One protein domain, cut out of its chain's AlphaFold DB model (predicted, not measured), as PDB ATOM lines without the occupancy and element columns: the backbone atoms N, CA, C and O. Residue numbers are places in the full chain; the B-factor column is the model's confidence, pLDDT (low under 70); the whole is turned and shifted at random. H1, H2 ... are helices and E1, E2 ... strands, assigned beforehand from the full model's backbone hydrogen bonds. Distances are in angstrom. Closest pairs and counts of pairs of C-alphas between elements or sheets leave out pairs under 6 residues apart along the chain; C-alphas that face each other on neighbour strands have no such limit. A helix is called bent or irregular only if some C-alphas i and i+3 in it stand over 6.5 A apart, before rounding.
ATOM      1  N   LYS A   2      -7.753 -16.104  -7.177       44.75
ATOM      2  CA  LYS A   2      -7.500 -16.360  -8.625       44.75
ATOM      3  C   LYS A   2      -6.369 -17.372  -8.931       44.75
ATOM      4  O   LYS A   2      -6.536 -18.240  -9.776       44.75
ATOM      5  N   LYS A   3      -5.241 -17.326  -8.200       43.47
ATOM      6  CA  LYS A   3      -4.121 -18.284  -8.366       43.47
ATOM      7  C   LYS A   3      -4.436 -19.722  -7.916       43.47
ATOM      8  O   LYS A   3      -3.809 -20.643  -8.423       43.47
ATOM      9  N   LEU A   4      -5.372 -19.920  -6.980       42.00
ATOM     10  CA  LEU A   4      -5.814 -21.261  -6.562       42.00
ATOM     11  C   LEU A   4      -6.799 -21.838  -7.587       42.00
ATOM     12  O   LEU A   4      -6.634 -22.976  -8.007       42.00
ATOM     13  N   PHE A   5      -7.749 -21.024  -8.057       48.28
ATOM     14  CA  PHE A   5      -8.733 -21.417  -9.073       48.28
ATOM     15  C   PHE A   5      -8.069 -21.851 -10.397       48.28
ATOM     16  O   PHE A   5      -8.456 -22.860 -10.985       48.28
ATOM     17  N   ASN A   6      -6.989 -21.169 -10.810       53.56
ATOM     18  CA  ASN A   6      -6.183 -21.573 -11.971       53.56
ATOM     19  C   ASN A   6      -5.466 -22.919 -11.774       53.56
ATOM     20  O   ASN A   6      -5.354 -23.684 -12.725       53.56
ATOM     21  N   LYS A   7      -4.999 -23.244 -10.560       54.06
ATOM     22  CA  LYS A   7      -4.331 -24.530 -10.285       54.06
ATOM     23  C   LYS A   7      -5.312 -25.705 -10.281       54.06
ATOM     24  O   LYS A   7      -4.986 -26.744 -10.842       54.06
ATOM     25  N   PHE A   8      -6.511 -25.528  -9.719       57.84
ATOM     26  CA  PHE A   8      -7.574 -26.541  -9.782       57.84
ATOM     27  C   PHE A   8      -8.085 -26.760 -11.213       57.84
ATOM     28  O   PHE A   8      -8.353 -27.895 -11.592       57.84
ATOM     29  N   SER A   9      -8.125 -25.705 -12.035       62.56
ATOM     30  CA  SER A   9      -8.501 -25.812 -13.454       62.56
ATOM     31  C   SER A   9      -7.445 -26.556 -14.285       62.56
ATOM     32  O   SER A   9      -7.791 -27.422 -15.081       62.56
ATOM     33  N   ILE A  10      -6.153 -26.284 -14.063       69.06
ATOM     34  CA  ILE A  10      -5.052 -26.997 -14.740       69.06
ATOM     35  C   ILE A  10      -5.006 -28.469 -14.311       69.06
ATOM     36  O   ILE A  10      -4.853 -29.345 -15.155       69.06
ATOM     37  N   LEU A  11      -5.179 -28.755 -13.017       71.62
ATOM     38  CA  LEU A  11      -5.212 -30.128 -12.513       71.62
ATOM     39  C   LEU A  11      -6.414 -30.903 -13.070       71.62
ATOM     40  O   LEU A  11      -6.252 -32.047 -13.477       71.62
ATOM     41  N   GLY A  12      -7.586 -30.267 -13.163       72.19
ATOM     42  CA  GLY A  12      -8.765 -30.848 -13.808       72.19
ATOM     43  C   GLY A  12      -8.529 -31.186 -15.283       72.19
ATOM     44  O   GLY A  12      -8.868 -32.281 -15.714       72.19
ATOM     45  N   ILE A  13      -7.868 -30.304 -16.039       72.88
ATOM     46  CA  ILE A  13      -7.493 -30.561 -17.441       72.88
ATOM     47  C   ILE A  13      -6.500 -31.725 -17.545       72.88
ATOM     48  O   ILE A  13      -6.665 -32.584 -18.403       72.88
ATOM     49  N   ILE A  14      -5.499 -31.801 -16.663       71.94
ATOM     50  CA  ILE A  14      -4.536 -32.915 -16.641       71.94
ATOM     51  C   ILE A  14      -5.244 -34.235 -16.321       71.94
ATOM     52  O   ILE A  14      -4.995 -35.232 -16.988       71.94
ATOM     53  N   VAL A  15      -6.150 -34.244 -15.343       71.31
ATOM     54  CA  VAL A  15      -6.931 -35.433 -14.977       71.31
ATOM     55  C   VAL A  15      -7.837 -35.865 -16.129       71.31
ATOM     56  O   VAL A  15      -7.865 -37.045 -16.457       71.31
ATOM     57  N   ILE A  16      -8.507 -34.929 -16.804       67.62
ATOM     58  CA  ILE A  16      -9.318 -35.219 -17.995       67.62
ATOM     59  C   ILE A  16      -8.447 -35.782 -19.123       67.62
ATOM     60  O   ILE A  16      -8.811 -36.786 -19.725       67.62
ATOM     61  N   LEU A  17      -7.275 -35.199 -19.380       66.12
ATOM     62  CA  LEU A  17      -6.342 -35.708 -20.387       66.12
ATOM     63  C   LEU A  17      -5.858 -37.120 -20.035       66.12
ATOM     64  O   LEU A  17      -5.853 -37.988 -20.894       66.12
ATOM     65  N   VAL A  18      -5.516 -37.393 -18.774       66.25
ATOM     66  CA  VAL A  18      -5.042 -38.715 -18.336       66.25
ATOM     67  C   VAL A  18      -6.158 -39.766 -18.354       66.25
ATOM     68  O   VAL A  18      -5.912 -40.892 -18.777       66.25
ATOM     69  N   ILE A  19      -7.379 -39.409 -17.944       66.62
ATOM     70  CA  ILE A  19      -8.518 -40.339 -17.860       66.62
ATOM     71  C   ILE A  19      -9.152 -40.599 -19.231       66.62
ATOM     72  O   ILE A  19      -9.617 -41.710 -19.474       66.62
ATOM     73  N   LEU A  20      -9.167 -39.618 -20.143       66.50
ATOM     74  CA  LEU A  20      -9.733 -39.795 -21.486       66.50
ATOM     75  C   LEU A  20      -8.742 -40.415 -22.480       66.50
ATOM     76  O   LEU A  20      -9.178 -41.014 -23.459       66.50
ATOM     77  N   ASN A  21      -7.430 -40.334 -22.234       68.00
ATOM     78  CA  ASN A  21      -6.393 -40.909 -23.107       68.00
ATOM     79  C   ASN A  21      -6.633 -42.375 -23.536       68.00
ATOM     80  O   ASN A  21      -6.395 -42.670 -24.706       68.00
ATOM     81  N   PRO A  22      -7.109 -43.295 -22.671       66.88
ATOM     82  CA  PRO A  22      -7.426 -44.668 -23.075       66.88
ATOM     83  C   PRO A  22      -8.588 -44.776 -24.073       66.88
ATOM     84  O   PRO A  22      -8.698 -45.786 -24.756       66.88
ATOM     85  N   TRP A  23      -9.440 -43.751 -24.168       67.31
ATOM     86  CA  TRP A  23     -10.665 -43.750 -24.975       67.31
ATOM     87  C   TRP A  23     -10.525 -42.969 -26.284       67.31
ATOM     88  O   TRP A  23     -11.071 -43.380 -27.303       67.31
ATOM     89  N   VAL A  24      -9.787 -41.853 -26.278       72.88
ATOM     90  CA  VAL A  24      -9.605 -40.982 -27.461       72.88
ATOM     91  C   VAL A  24      -8.177 -40.968 -28.011       72.88
ATOM     92  O   VAL A  24      -7.924 -40.369 -29.059       72.88
ATOM     93  N   GLY A  25      -7.255 -41.650 -27.332       79.88
ATOM     94  CA  GLY A  25      -5.838 -41.671 -27.659       79.88
ATOM     95  C   GLY A  25      -5.092 -40.441 -27.132       79.88
ATOM     96  O   GLY A  25      -5.651 -39.358 -26.960       79.88
ATOM     97  N   ASN A  26      -3.790 -40.603 -26.878       86.38
ATOM     98  CA  ASN A  26      -2.916 -39.507 -26.455       86.38
ATOM     99  C   ASN A  26      -2.516 -38.596 -27.642       86.38
ATOM    100  O   ASN A  26      -1.874 -39.087 -28.577       86.38
ATOM    101  N   PRO A  27      -2.773 -37.272 -27.598       85.81
ATOM    102  CA  PRO A  27      -2.390 -36.331 -28.657       85.81
ATOM    103  C   PRO A  27      -0.905 -36.366 -29.059       85.81
ATOM    104  O   PRO A  27      -0.588 -36.168 -30.231       85.81
ATOM    105  N   ILE A  28       0.004 -36.647 -28.117       88.62
ATOM    106  CA  ILE A  28       1.446 -36.771 -28.391       88.62
ATOM    107  C   ILE A  28       1.698 -37.977 -29.299       88.62
ATOM    108  O   ILE A  28       2.343 -37.848 -30.338       88.62
ATOM    109  N   SER A  29       1.123 -39.128 -28.953       91.38
ATOM    110  CA  SER A  29       1.183 -40.340 -29.773       91.38
ATOM    111  C   SER A  29       0.595 -40.103 -31.162       91.38
ATOM    112  O   SER A  29       1.207 -40.478 -32.157       91.38
ATOM    113  N   LYS A  30      -0.539 -39.395 -31.258       93.06
ATOM    114  CA  LYS A  30      -1.144 -39.030 -32.547       93.06
ATOM    115  C   LYS A  30      -0.209 -38.175 -33.412       93.06
ATOM    116  O   LYS A  30      -0.148 -38.379 -34.621       93.06
ATOM    117  N   CYS A  31       0.532 -37.245 -32.806       94.38
ATOM    118  CA  CYS A  31       1.534 -36.435 -33.503       94.38
ATOM    119  C   CYS A  31       2.696 -37.296 -34.030       94.38
ATOM    120  O   CYS A  31       3.066 -37.175 -35.199       94.38
ATOM    121  N   LEU A  32       3.211 -38.225 -33.213       96.38
ATOM    122  CA  LEU A  32       4.247 -39.177 -33.640       96.38
ATOM    123  C   LEU A  32       3.771 -40.028 -34.824       96.38
ATOM    124  O   LEU A  32       4.470 -40.137 -35.828       96.38
ATOM    125  N   VAL A  33       2.550 -40.564 -34.745       97.44
ATOM    126  CA  VAL A  33       1.923 -41.317 -35.841       97.44
ATOM    127  C   VAL A  33       1.766 -40.450 -37.088       97.44
ATOM    128  O   VAL A  33       2.042 -40.911 -38.192       97.44
ATOM    129  N   TYR A  34       1.363 -39.186 -36.951       97.56
ATOM    130  CA  TYR A  34       1.225 -38.275 -38.086       97.56
ATOM    131  C   TYR A  34       2.546 -38.070 -38.838       97.56
ATOM    132  O   TYR A  34       2.562 -38.174 -40.067       97.56
ATOM    133  N   VAL A  35       3.639 -37.812 -38.115       97.62
ATOM    134  CA  VAL A  35       4.972 -37.609 -38.703       97.62
ATOM    135  C   VAL A  35       5.493 -38.904 -39.327       97.62
ATOM    136  O   VAL A  35       5.883 -38.908 -40.495       97.62
ATOM    137  N   ASN A  36       5.444 -40.012 -38.586       98.12
ATOM    138  CA  ASN A  36       5.992 -41.289 -39.041       98.12
ATOM    139  C   ASN A  36       5.198 -41.875 -40.215       98.12
ATOM    140  O   ASN A  36       5.795 -42.438 -41.127       98.12
ATOM    141  N   SER A  37       3.873 -41.694 -40.237       97.88
ATOM    142  CA  SER A  37       3.052 -42.078 -41.392       97.88
ATOM    143  C   SER A  37       3.351 -41.245 -42.627       97.88
ATOM    144  O   SER A  37       3.475 -41.825 -43.692       97.88
ATOM    145  N   ASN A  38       3.534 -39.922 -42.515       97.69
ATOM    146  CA  ASN A  38       3.916 -39.101 -43.674       97.69
ATOM    147  C   ASN A  38       5.215 -39.589 -44.306       97.69
ATOM    148  O   ASN A  38       5.281 -39.746 -45.519       97.69
ATOM    149  N   LYS A  39       6.226 -39.849 -43.472       97.94
ATOM    150  CA  LYS A  39       7.507 -40.368 -43.944       97.94
ATOM    151  C   LYS A  39       7.329 -41.712 -44.655       97.94
ATOM    152  O   LYS A  39       7.776 -41.864 -45.781       97.94
ATOM    153  N   TYR A  40       6.639 -42.653 -44.015       98.12
ATOM    154  CA  TYR A  40       6.441 -43.991 -44.566       98.12
ATOM    155  C   TYR A  40       5.644 -43.982 -45.879       98.12
ATOM    156  O   TYR A  40       6.011 -44.670 -46.824       98.12
ATOM    157  N   ILE A  41       4.584 -43.172 -45.962       97.81
ATOM    158  CA  ILE A  41       3.761 -43.029 -47.172       97.81
ATOM    159  C   ILE A  41       4.588 -42.438 -48.317       97.81
ATOM    160  O   ILE A  41       4.549 -42.985 -49.409       97.81
ATOM    161  N   ALA A  42       5.374 -41.386 -48.072       97.00
ATOM    162  CA  ALA A  42       6.238 -40.795 -49.097       97.00
ATOM    163  C   ALA A  42       7.343 -41.756 -49.580       97.00
ATOM    164  O   ALA A  42       7.805 -41.657 -50.708       97.00
ATOM    165  N   GLU A  43       7.785 -42.691 -48.736       97.69
ATOM    166  CA  GLU A  43       8.806 -43.680 -49.105       97.69
ATOM    167  C   GLU A  43       8.239 -44.876 -49.890       97.69
ATOM    168  O   GLU A  43       8.967 -45.462 -50.686       97.69
ATOM    169  N   ASN A  44       6.973 -45.255 -49.669       97.88
ATOM    170  CA  ASN A  44       6.416 -46.520 -50.181       97.88
ATOM    171  C   ASN A  44       5.228 -46.343 -51.143       97.88
ATOM    172  O   ASN A  44       4.952 -47.240 -51.933       97.88
ATOM    173  N   TYR A  45       4.515 -45.217 -51.077       96.94
ATOM    174  CA  TYR A  45       3.213 -45.018 -51.728       96.94
ATOM    175  C   TYR A  45       3.036 -43.619 -52.342       96.94
ATOM    176  O   TYR A  45       1.901 -43.203 -52.579       96.94
ATOM    177  N   ASP A  46       4.125 -42.886 -52.591       93.38
ATOM    178  CA  ASP A  46       4.085 -41.508 -53.114       93.38
ATOM    179  C   ASP A  46       3.309 -41.416 -54.438       93.38
ATOM    180  O   ASP A  46       2.474 -40.535 -54.635       93.38
ATOM    181  N   GLU A  47       3.490 -42.413 -55.303       94.81
ATOM    182  CA  GLU A  47       2.856 -42.480 -56.622       94.81
ATOM    183  C   GLU A  47       1.331 -42.689 -56.561       94.81
ATOM    184  O   GLU A  47       0.618 -42.379 -57.517       94.81
ATOM    185  N   LEU A  48       0.802 -43.181 -55.433       93.50
ATOM    186  CA  LEU A  48      -0.616 -43.525 -55.292       93.50
ATOM    187  C   LEU A  48      -1.511 -42.323 -54.953       93.50
ATOM    188  O   LEU A  48      -2.733 -42.469 -54.966       93.50
ATOM    189  N   ASN A  49      -0.935 -41.146 -54.663       93.56
ATOM    190  CA  ASN A  49      -1.670 -39.903 -54.376       93.56
ATOM    191  C   ASN A  49      -2.806 -40.081 -53.341       93.56
ATOM    192  O   ASN A  49      -3.952 -39.684 -53.564       93.56
ATOM    193  N   LEU A  50      -2.496 -40.726 -52.213       96.62
ATOM    194  CA  LEU A  50      -3.482 -41.137 -51.210       96.62
ATOM    195  C   LEU A  50      -3.803 -40.022 -50.206       96.62
ATOM    196  O   LEU A  50      -2.919 -39.345 -49.679       96.62
ATOM    197  N   GLU A  51      -5.076 -39.914 -49.843       97.06
ATOM    198  CA  GLU A  51      -5.523 -39.159 -48.678       97.06
ATOM    199  C   GLU A  51      -5.404 -40.011 -47.413       97.06
ATOM    200  O   GLU A  51      -5.620 -41.224 -47.439       97.06
ATOM    201  N   LYS A  52      -5.087 -39.375 -46.279       96.75
ATOM    202  CA  LYS A  52      -4.937 -40.076 -45.000       96.75
ATOM    203  C   LYS A  52      -5.885 -39.566 -43.924       96.75
ATOM    204  O   LYS A  52      -6.022 -38.362 -43.707       96.75
ATOM    205  N   LYS A  53      -6.441 -40.493 -43.144       97.19
ATOM    206  CA  LYS A  53      -7.229 -40.210 -41.937       97.19
ATOM    207  C   LYS A  53      -6.690 -41.001 -40.752       97.19
ATOM    208  O   LYS A  53      -6.635 -42.226 -40.789       97.19
ATOM    209  N   ILE A  54      -6.318 -40.296 -39.684       96.25
ATOM    210  CA  ILE A  54      -5.784 -40.908 -38.459       96.25
ATOM    211  C   ILE A  54      -6.906 -41.081 -37.440       96.25
ATOM    212  O   ILE A  54      -7.523 -40.095 -37.024       96.25
ATOM    213  N   GLY A  55      -7.116 -42.317 -37.003       94.06
ATOM    214  CA  GLY A  55      -8.023 -42.671 -35.921       94.06
ATOM    215  C   GLY A  55      -7.322 -43.447 -34.811       94.06
ATOM    216  O   GLY A  55      -6.179 -43.881 -34.953       94.06
ATOM    217  N   PHE A  56      -8.016 -43.576 -33.687       93.56
ATOM    218  CA  PHE A  56      -7.577 -44.355 -32.538       93.56
ATOM    219  C   PHE A  56      -8.589 -45.471 -32.293       93.56
ATOM    220  O   PHE A  56      -9.795 -45.220 -32.312       93.56
ATOM    221  N   ASP A  57      -8.098 -46.686 -32.091       90.81
ATOM    222  CA  ASP A  57      -8.896 -47.830 -31.682       90.81
ATOM    223  C   ASP A  57      -8.616 -48.127 -30.207       90.81
ATOM    224  O   ASP A  57      -7.540 -48.595 -29.829       90.81
ATOM    225  N   PHE A  58      -9.607 -47.843 -29.363       87.69
ATOM    226  CA  PHE A  58      -9.519 -48.060 -27.924       87.69
ATOM    227  C   PHE A  58      -9.490 -49.549 -27.550       87.69
ATOM    228  O   PHE A  58      -8.954 -49.887 -26.498       87.69
ATOM    229  N   LYS A  59     -10.030 -50.444 -28.395       87.81
ATOM    230  CA  LYS A  59     -10.070 -51.889 -28.116       87.81
ATOM    231  C   LYS A  59      -8.680 -52.499 -28.207       87.81
ATOM    232  O   LYS A  59      -8.307 -53.327 -27.384       87.81
ATOM    233  N   THR A  60      -7.916 -52.071 -29.207       89.12
ATOM    234  CA  THR A  60      -6.545 -52.539 -29.446       89.12
ATOM    235  C   THR A  60      -5.492 -51.600 -28.868       89.12
ATOM    236  O   THR A  60      -4.314 -51.948 -28.820       89.12
ATOM    237  N   THR A  61      -5.894 -50.423 -28.379       89.62
ATOM    238  CA  THR A  61      -5.014 -49.344 -27.901       89.62
ATOM    239  C   THR A  61      -3.981 -48.901 -28.945       89.62
ATOM    240  O   THR A  61      -2.839 -48.566 -28.628       89.62
ATOM    241  N   GLN A  62      -4.387 -48.895 -30.214       93.69
ATOM    242  CA  GLN A  62      -3.533 -48.582 -31.359       93.69
ATOM    243  C   GLN A  62      -4.096 -47.419 -32.170       93.69
ATOM    244  O   GLN A  62      -5.294 -47.137 -32.179       93.69
ATOM    245  N   TYR A  63      -3.208 -46.733 -32.882       96.19
ATOM    246  CA  TYR A  63      -3.603 -45.793 -33.917       96.19
ATOM    247  C   TYR A  63      -3.695 -46.516 -35.249       96.19
ATOM    248  O   TYR A  63      -2.847 -47.342 -35.575       96.19
ATOM    249  N   TYR A  64      -4.680 -46.147 -36.054       96.69
ATOM    250  CA  TYR A  64      -4.735 -46.542 -37.451       96.69
ATOM    251  C   TYR A  64      -4.680 -45.301 -38.335       96.69
ATOM    252  O   TYR A  64      -5.226 -44.243 -38.012       96.69
ATOM    253  N   VAL A  65      -4.011 -45.435 -39.469       98.06
ATOM    254  CA  VAL A  65      -4.005 -44.465 -40.554       98.06
ATOM    255  C   VAL A  65      -4.705 -45.136 -41.718       98.06
ATOM    256  O   VAL A  65      -4.153 -46.042 -42.334       98.06
ATOM    257  N   ARG A  66      -5.944 -44.724 -41.983       97.88
ATOM    258  CA  ARG A  66      -6.668 -45.140 -43.180       97.88
ATOM    259  C   ARG A  66      -6.143 -44.328 -44.354       97.88
ATOM    260  O   ARG A  66      -6.145 -43.100 -44.271       97.88
ATOM    261  N   LEU A  67      -5.715 -45.014 -45.401       98.38
ATOM    262  CA  LEU A  67      -5.289 -44.436 -46.666       98.38
ATOM    263  C   LEU A  67      -6.364 -44.710 -47.710       98.38
ATOM    264  O   LEU A  67      -6.875 -45.825 -47.765       98.38
ATOM    265  N   THR A  68      -6.736 -43.698 -48.484       97.56
ATOM    266  CA  THR A  68      -7.820 -43.764 -49.475       97.56
ATOM    267  C   THR A  68      -7.437 -42.990 -50.722       97.56
ATOM    268  O   THR A  68      -6.913 -41.883 -50.616       97.56
ATOM    269  N   SER A  69      -7.742 -43.519 -51.901       96.75
ATOM    270  CA  SER A  69      -7.682 -42.732 -53.131       96.75
ATOM    271  C   SER A  69      -8.886 -41.791 -53.234       96.75
ATOM    272  O   SER A  69     -10.009 -42.212 -52.949       96.75
ATOM    273  N   PRO A  70      -8.695 -40.541 -53.694       94.62
ATOM    274  CA  PRO A  70      -9.802 -39.630 -53.980       94.62
ATOM    275  C   PRO A  70     -10.575 -40.001 -55.257       94.62
ATOM    276  O   PRO A  70     -11.659 -39.471 -55.489       94.62
ATOM    277  N   THR A  71     -10.024 -40.876 -56.107       94.06
ATOM    278  CA  THR A  71     -10.587 -41.205 -57.433       94.06
ATOM    279  C   THR A  71     -10.982 -42.668 -57.593       94.06
ATOM    280  O   THR A  71     -11.846 -42.966 -58.413       94.06
ATOM    281  N   ILE A  72     -10.382 -43.575 -56.817       93.94
ATOM    282  CA  ILE A  72     -10.651 -45.015 -56.867       93.94
ATOM    283  C   ILE A  72     -11.259 -45.429 -55.521       93.94
ATOM    284  O   ILE A  72     -10.510 -45.614 -54.561       93.94
ATOM    285  N   PRO A  73     -12.592 -45.589 -55.422       88.94
ATOM    286  CA  PRO A  73     -13.270 -45.886 -54.156       88.94
ATOM    287  C   PRO A  73     -12.743 -47.137 -53.447       88.94
ATOM    288  O   PRO A  73     -12.616 -47.151 -52.222       88.94
ATOM    289  N   ASP A  74     -12.387 -48.163 -54.223       93.50
ATOM    290  CA  ASP A  74     -11.869 -49.421 -53.691       93.50
ATOM    291  C   ASP A  74     -10.416 -49.305 -53.229       93.50
ATOM    292  O   ASP A  74      -9.983 -50.092 -52.397       93.50
ATOM    293  N   LEU A  75      -9.642 -48.319 -53.692       96.50
ATOM    294  CA  LEU A  75      -8.242 -48.169 -53.300       96.50
ATOM    295  C   LEU A  75      -8.154 -47.573 -51.892       96.50
ATOM    296  O   LEU A  75      -7.964 -46.369 -51.703       96.50
ATOM    297  N   TYR A  76      -8.290 -48.440 -50.892       97.38
ATOM    298  CA  TYR A  76      -8.082 -48.104 -49.497       97.38
ATOM    299  C   TYR A  76      -7.429 -49.243 -48.720       97.38
ATOM    300  O   TYR A  76      -7.685 -50.423 -48.949       97.38
ATOM    301  N   PHE A  77      -6.596 -48.867 -47.758       98.25
ATOM    302  CA  PHE A  77      -5.925 -49.787 -46.846       98.25
ATOM    303  C   PHE A  77      -5.517 -49.042 -45.567       98.25
ATOM    304  O   PHE A  77      -5.804 -47.853 -45.398       98.25
ATOM    305  N   TYR A  78      -4.903 -49.750 -44.626       97.94
ATOM    306  CA  TYR A  78      -4.617 -49.251 -43.291       97.94
ATOM    307  C   TYR A  78      -3.161 -49.483 -42.913       97.94
ATOM    308  O   TYR A  78      -2.609 -50.564 -43.108       97.94
ATOM    309  N   LEU A  79      -2.583 -48.481 -42.262       98.50
ATOM    310  CA  LEU A  79      -1.362 -48.623 -41.485       98.50
ATOM    311  C   LEU A  79      -1.723 -48.604 -40.002       98.50
ATOM    312  O   LEU A  79      -2.446 -47.716 -39.549       98.50
ATOM    313  N   THR A  80      -1.205 -49.545 -39.225       97.88
ATOM    314  CA  THR A  80      -1.438 -49.618 -37.780       97.88
ATOM    315  C   THR A  80      -0.172 -49.245 -37.033       97.88
ATOM    316  O   THR A  80       0.902 -49.767 -37.321       97.88
ATOM    317  N   TYR A  81      -0.298 -48.365 -36.047       97.69
ATOM    318  CA  TYR A  81       0.795 -47.863 -35.232       97.69
ATOM    319  C   TYR A  81       0.508 -48.079 -33.751       97.69
ATOM    320  O   TYR A  81      -0.618 -47.910 -33.280       97.69
ATOM    321  N   ASN A  82       1.550 -48.394 -32.989       94.56
ATOM    322  CA  ASN A  82       1.450 -48.406 -31.535       94.56
ATOM    323  C   ASN A  82       1.483 -46.974 -30.956       94.56
ATOM    324  O   ASN A  82       1.695 -45.985 -31.663       94.56
ATOM    325  N   MET A  83       1.317 -46.860 -29.637       91.00
ATOM    326  CA  MET A  83       1.319 -45.576 -28.918       91.00
ATOM    327  C   MET A  83       2.634 -44.783 -29.024       91.00
ATOM    328  O   MET A  83       2.630 -43.573 -28.802       91.00
ATOM    329  N   ASN A  84       3.747 -45.427 -29.384       93.50
ATOM    330  CA  ASN A  84       5.043 -44.770 -29.582       93.50
ATOM    331  C   ASN A  84       5.228 -44.270 -31.025       93.50
ATOM    332  O   ASN A  84       6.287 -43.751 -31.371       93.50
ATOM    333  N   GLY A  85       4.215 -44.429 -31.882       94.31
ATOM    334  CA  GLY A  85       4.284 -44.065 -33.292       94.31
ATOM    335  C   GLY A  85       5.102 -45.040 -34.137       94.31
ATOM    336  O   GLY A  85       5.487 -44.689 -35.249       94.31
ATOM    337  N   THR A  86       5.383 -46.251 -33.651       97.06
ATOM    338  CA  THR A  86       6.055 -47.293 -34.441       97.06
ATOM    339  C   THR A  86       5.032 -48.027 -35.297       97.06
ATOM    340  O   THR A  86       4.003 -48.463 -34.774       97.06
ATOM    341  N   LEU A  87       5.313 -48.177 -36.596       97.94
ATOM    342  CA  LEU A  87       4.490 -48.981 -37.501       97.94
ATOM    343  C   LEU A  87       4.488 -50.436 -37.015       97.94
ATOM    344  O   LEU A  87       5.525 -50.974 -36.637       97.94
ATOM    345  N   GLN A  88       3.314 -51.045 -36.964       97.81
ATOM    346  CA  GLN A  88       3.104 -52.433 -36.546       97.81
ATOM    347  C   GLN A  88       2.572 -53.285 -37.690       97.81
ATOM    348  O   GLN A  88       2.906 -54.460 -37.786       97.81
ATOM    349  N   ARG A  89       1.738 -52.696 -38.551       97.56
ATOM    350  CA  ARG A  89       1.135 -53.399 -39.676       97.56
ATOM    351  C   ARG A  89       0.929 -52.452 -40.841       97.56
ATOM    352  O   ARG A  89       0.436 -51.345 -40.646       97.56
ATOM    353  N   ASP A  90       1.240 -52.946 -42.024       98.19
ATOM    354  CA  ASP A  90       0.771 -52.411 -43.291       98.19
ATOM    355  C   ASP A  90      -0.220 -53.418 -43.886       98.19
ATOM    356  O   ASP A  90       0.068 -54.616 -43.938       98.19
ATOM    357  N   SER A  91      -1.419 -52.966 -44.246       98.00
ATOM    358  CA  SER A  91      -2.446 -53.830 -44.814       98.00
ATOM    359  C   SER A  91      -2.519 -53.794 -46.341       98.00
ATOM    360  O   SER A  91      -3.431 -54.434 -46.864       98.00
ATOM    361  N   TYR A  92      -1.617 -53.091 -47.040       97.94
ATOM    362  CA  TYR A  92      -1.612 -52.955 -48.503       97.94
ATOM    363  C   TYR A  92      -1.690 -54.307 -49.211       97.94
ATOM    364  O   TYR A  92      -2.612 -54.522 -49.987       97.94
ATOM    365  N   GLU A  93      -0.813 -55.250 -48.861       97.00
ATOM    366  CA  GLU A  93      -0.815 -56.613 -49.408       97.00
ATOM    367  C   GLU A  93      -2.209 -57.253 -49.300       97.00
ATOM    368  O   GLU A  93      -2.824 -57.648 -50.283       97.00
ATOM    369  N   SER A  94      -2.758 -57.281 -48.083       95.06
ATOM    370  CA  SER A  94      -4.025 -57.963 -47.813       95.06
ATOM    371  C   SER A  94      -5.255 -57.250 -48.370       95.06
ATOM    372  O   SER A  94      -6.263 -57.903 -48.600       95.06
ATOM    373  N   TYR A  95      -5.217 -55.922 -48.510       96.25
ATOM    374  CA  TYR A  95      -6.356 -55.149 -48.999       96.25
ATOM    375  C   TYR A  95      -6.315 -54.995 -50.504       96.25
ATOM    376  O   TYR A  95      -7.344 -55.198 -51.121       96.25
ATOM    377  N   ILE A  96      -5.157 -54.667 -51.069       96.56
ATOM    378  CA  ILE A  96      -5.007 -54.317 -52.478       96.56
ATOM    379  C   ILE A  96      -4.592 -55.538 -53.294       96.56
ATOM    380  O   ILE A  96      -5.304 -55.903 -54.219       96.56
ATOM    381  N   LEU A  97      -3.485 -56.199 -52.941       96.06
ATOM    382  CA  LEU A  97      -2.964 -57.312 -53.749       96.06
ATOM    383  C   LEU A  97      -3.807 -58.586 -53.609       96.06
ATOM    384  O   LEU A  97      -3.958 -59.336 -54.563       96.06
ATOM    385  N   GLN A  98      -4.402 -58.798 -52.435       95.06
ATOM    386  CA  GLN A  98      -5.327 -59.906 -52.171       95.06
ATOM    387  C   GLN A  98      -6.807 -59.523 -52.374       95.06
ATOM    388  O   GLN A  98      -7.688 -60.281 -51.977       95.06
TER     389      GLN A  98
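This is residues 2 to 98 of the 243 residues of an uncharacterized protein of Epulopiscium sp. Nuni2H_MBin001 (UniProt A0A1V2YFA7). A strongly twisted sheet of four antiparallel strands with the helix H2 packed slantwise over one face makes the body, and the long helix H1 leads away from it as an arm, of which residues 2 to 16 stick out free. The short helix H3 follows the last strand at the end of the domain far from the tip of that arm. The printed part has 97 residues, with three named helices and four named strands in the order H1 H2 E1 E2 E3 E4 H3; the sheet's order is E1 E2 E3 E4, and the class is mixed, helices and strands. The whole is loose, with a radius of gyration of the C-alphas of 17.2 A, and spans 59 by 24 by 23 A, the arm making much of the length.

The sheet holds E1, residues 51 to 57, 19.4 A long from C-alpha 51 at (-5.523, -39.159, -48.678); E2, residues 62 to 68, 19.2 A; E3, residues 76 to 81, 16.8 A; and E4, residues 87 to 90, 7.7 A. H2, residues 27 to 44, is 25.4 A long. H1, residues 2 to 24, runs 31.1 A from C-alpha 2 at (-7.500, -16.360, -8.625), with a kink of 29 degrees near residue 18; it is only just irregular, C-alphas 19 and 22 being 6.9 A apart. H3, residues 92 to 97, is 7.0 A long and ends with C-alpha 97 at (-2.964, -57.312, -53.749).

The strands form a meander, each the antiparallel neighbour of the one before, and each successive pair is a hairpin. Between E1 and E2, N 53 and O 66 are 2.9 A apart; between E2 and E3, N 65 and O 79 are 2.8 A apart; between E3 and E4, N 80 and O 89 are 2.8 A apart, each within hydrogen-bond range. E1 and E4 are the edge strands. H2 is on one face of the sheet, at a height over the sheet of 8.1 A, and the two make two layers, a sheet with a helix on one face. It lies over E2 and, only just, over E1 and E3, with 3 C-alphas on each of these two. It runs slantwise to the strands, at 43 degrees to E2 on the local plane; the closest C-alphas of H2 and E3, those of Val 33 and Tyr 81, are 6.7 A apart. H1 only grazes the sheet with its residues 22 to 24, and is only just apart from H2, closest 8.2 A. H3 only grazes the sheet with residues 92 to 96; its closest C-alpha pair with E3, Tyr 92 and Phe 77, is 5.6 A apart. Every O i to N i+4 pair is within hydrogen-bond range in H2 and H3, against 16 of 19 in H1.

The C-alphas of Lys 2 and Gln 98 are the two farthest apart, at 61.6 A. Without residues 2 to 16 the body spans 39 by 22 by 21 A. The printed part has no cut, and no link is long. The mean pLDDT of the printed part is 87.4; residues 2 to 10 and 16 to 23 are under 70.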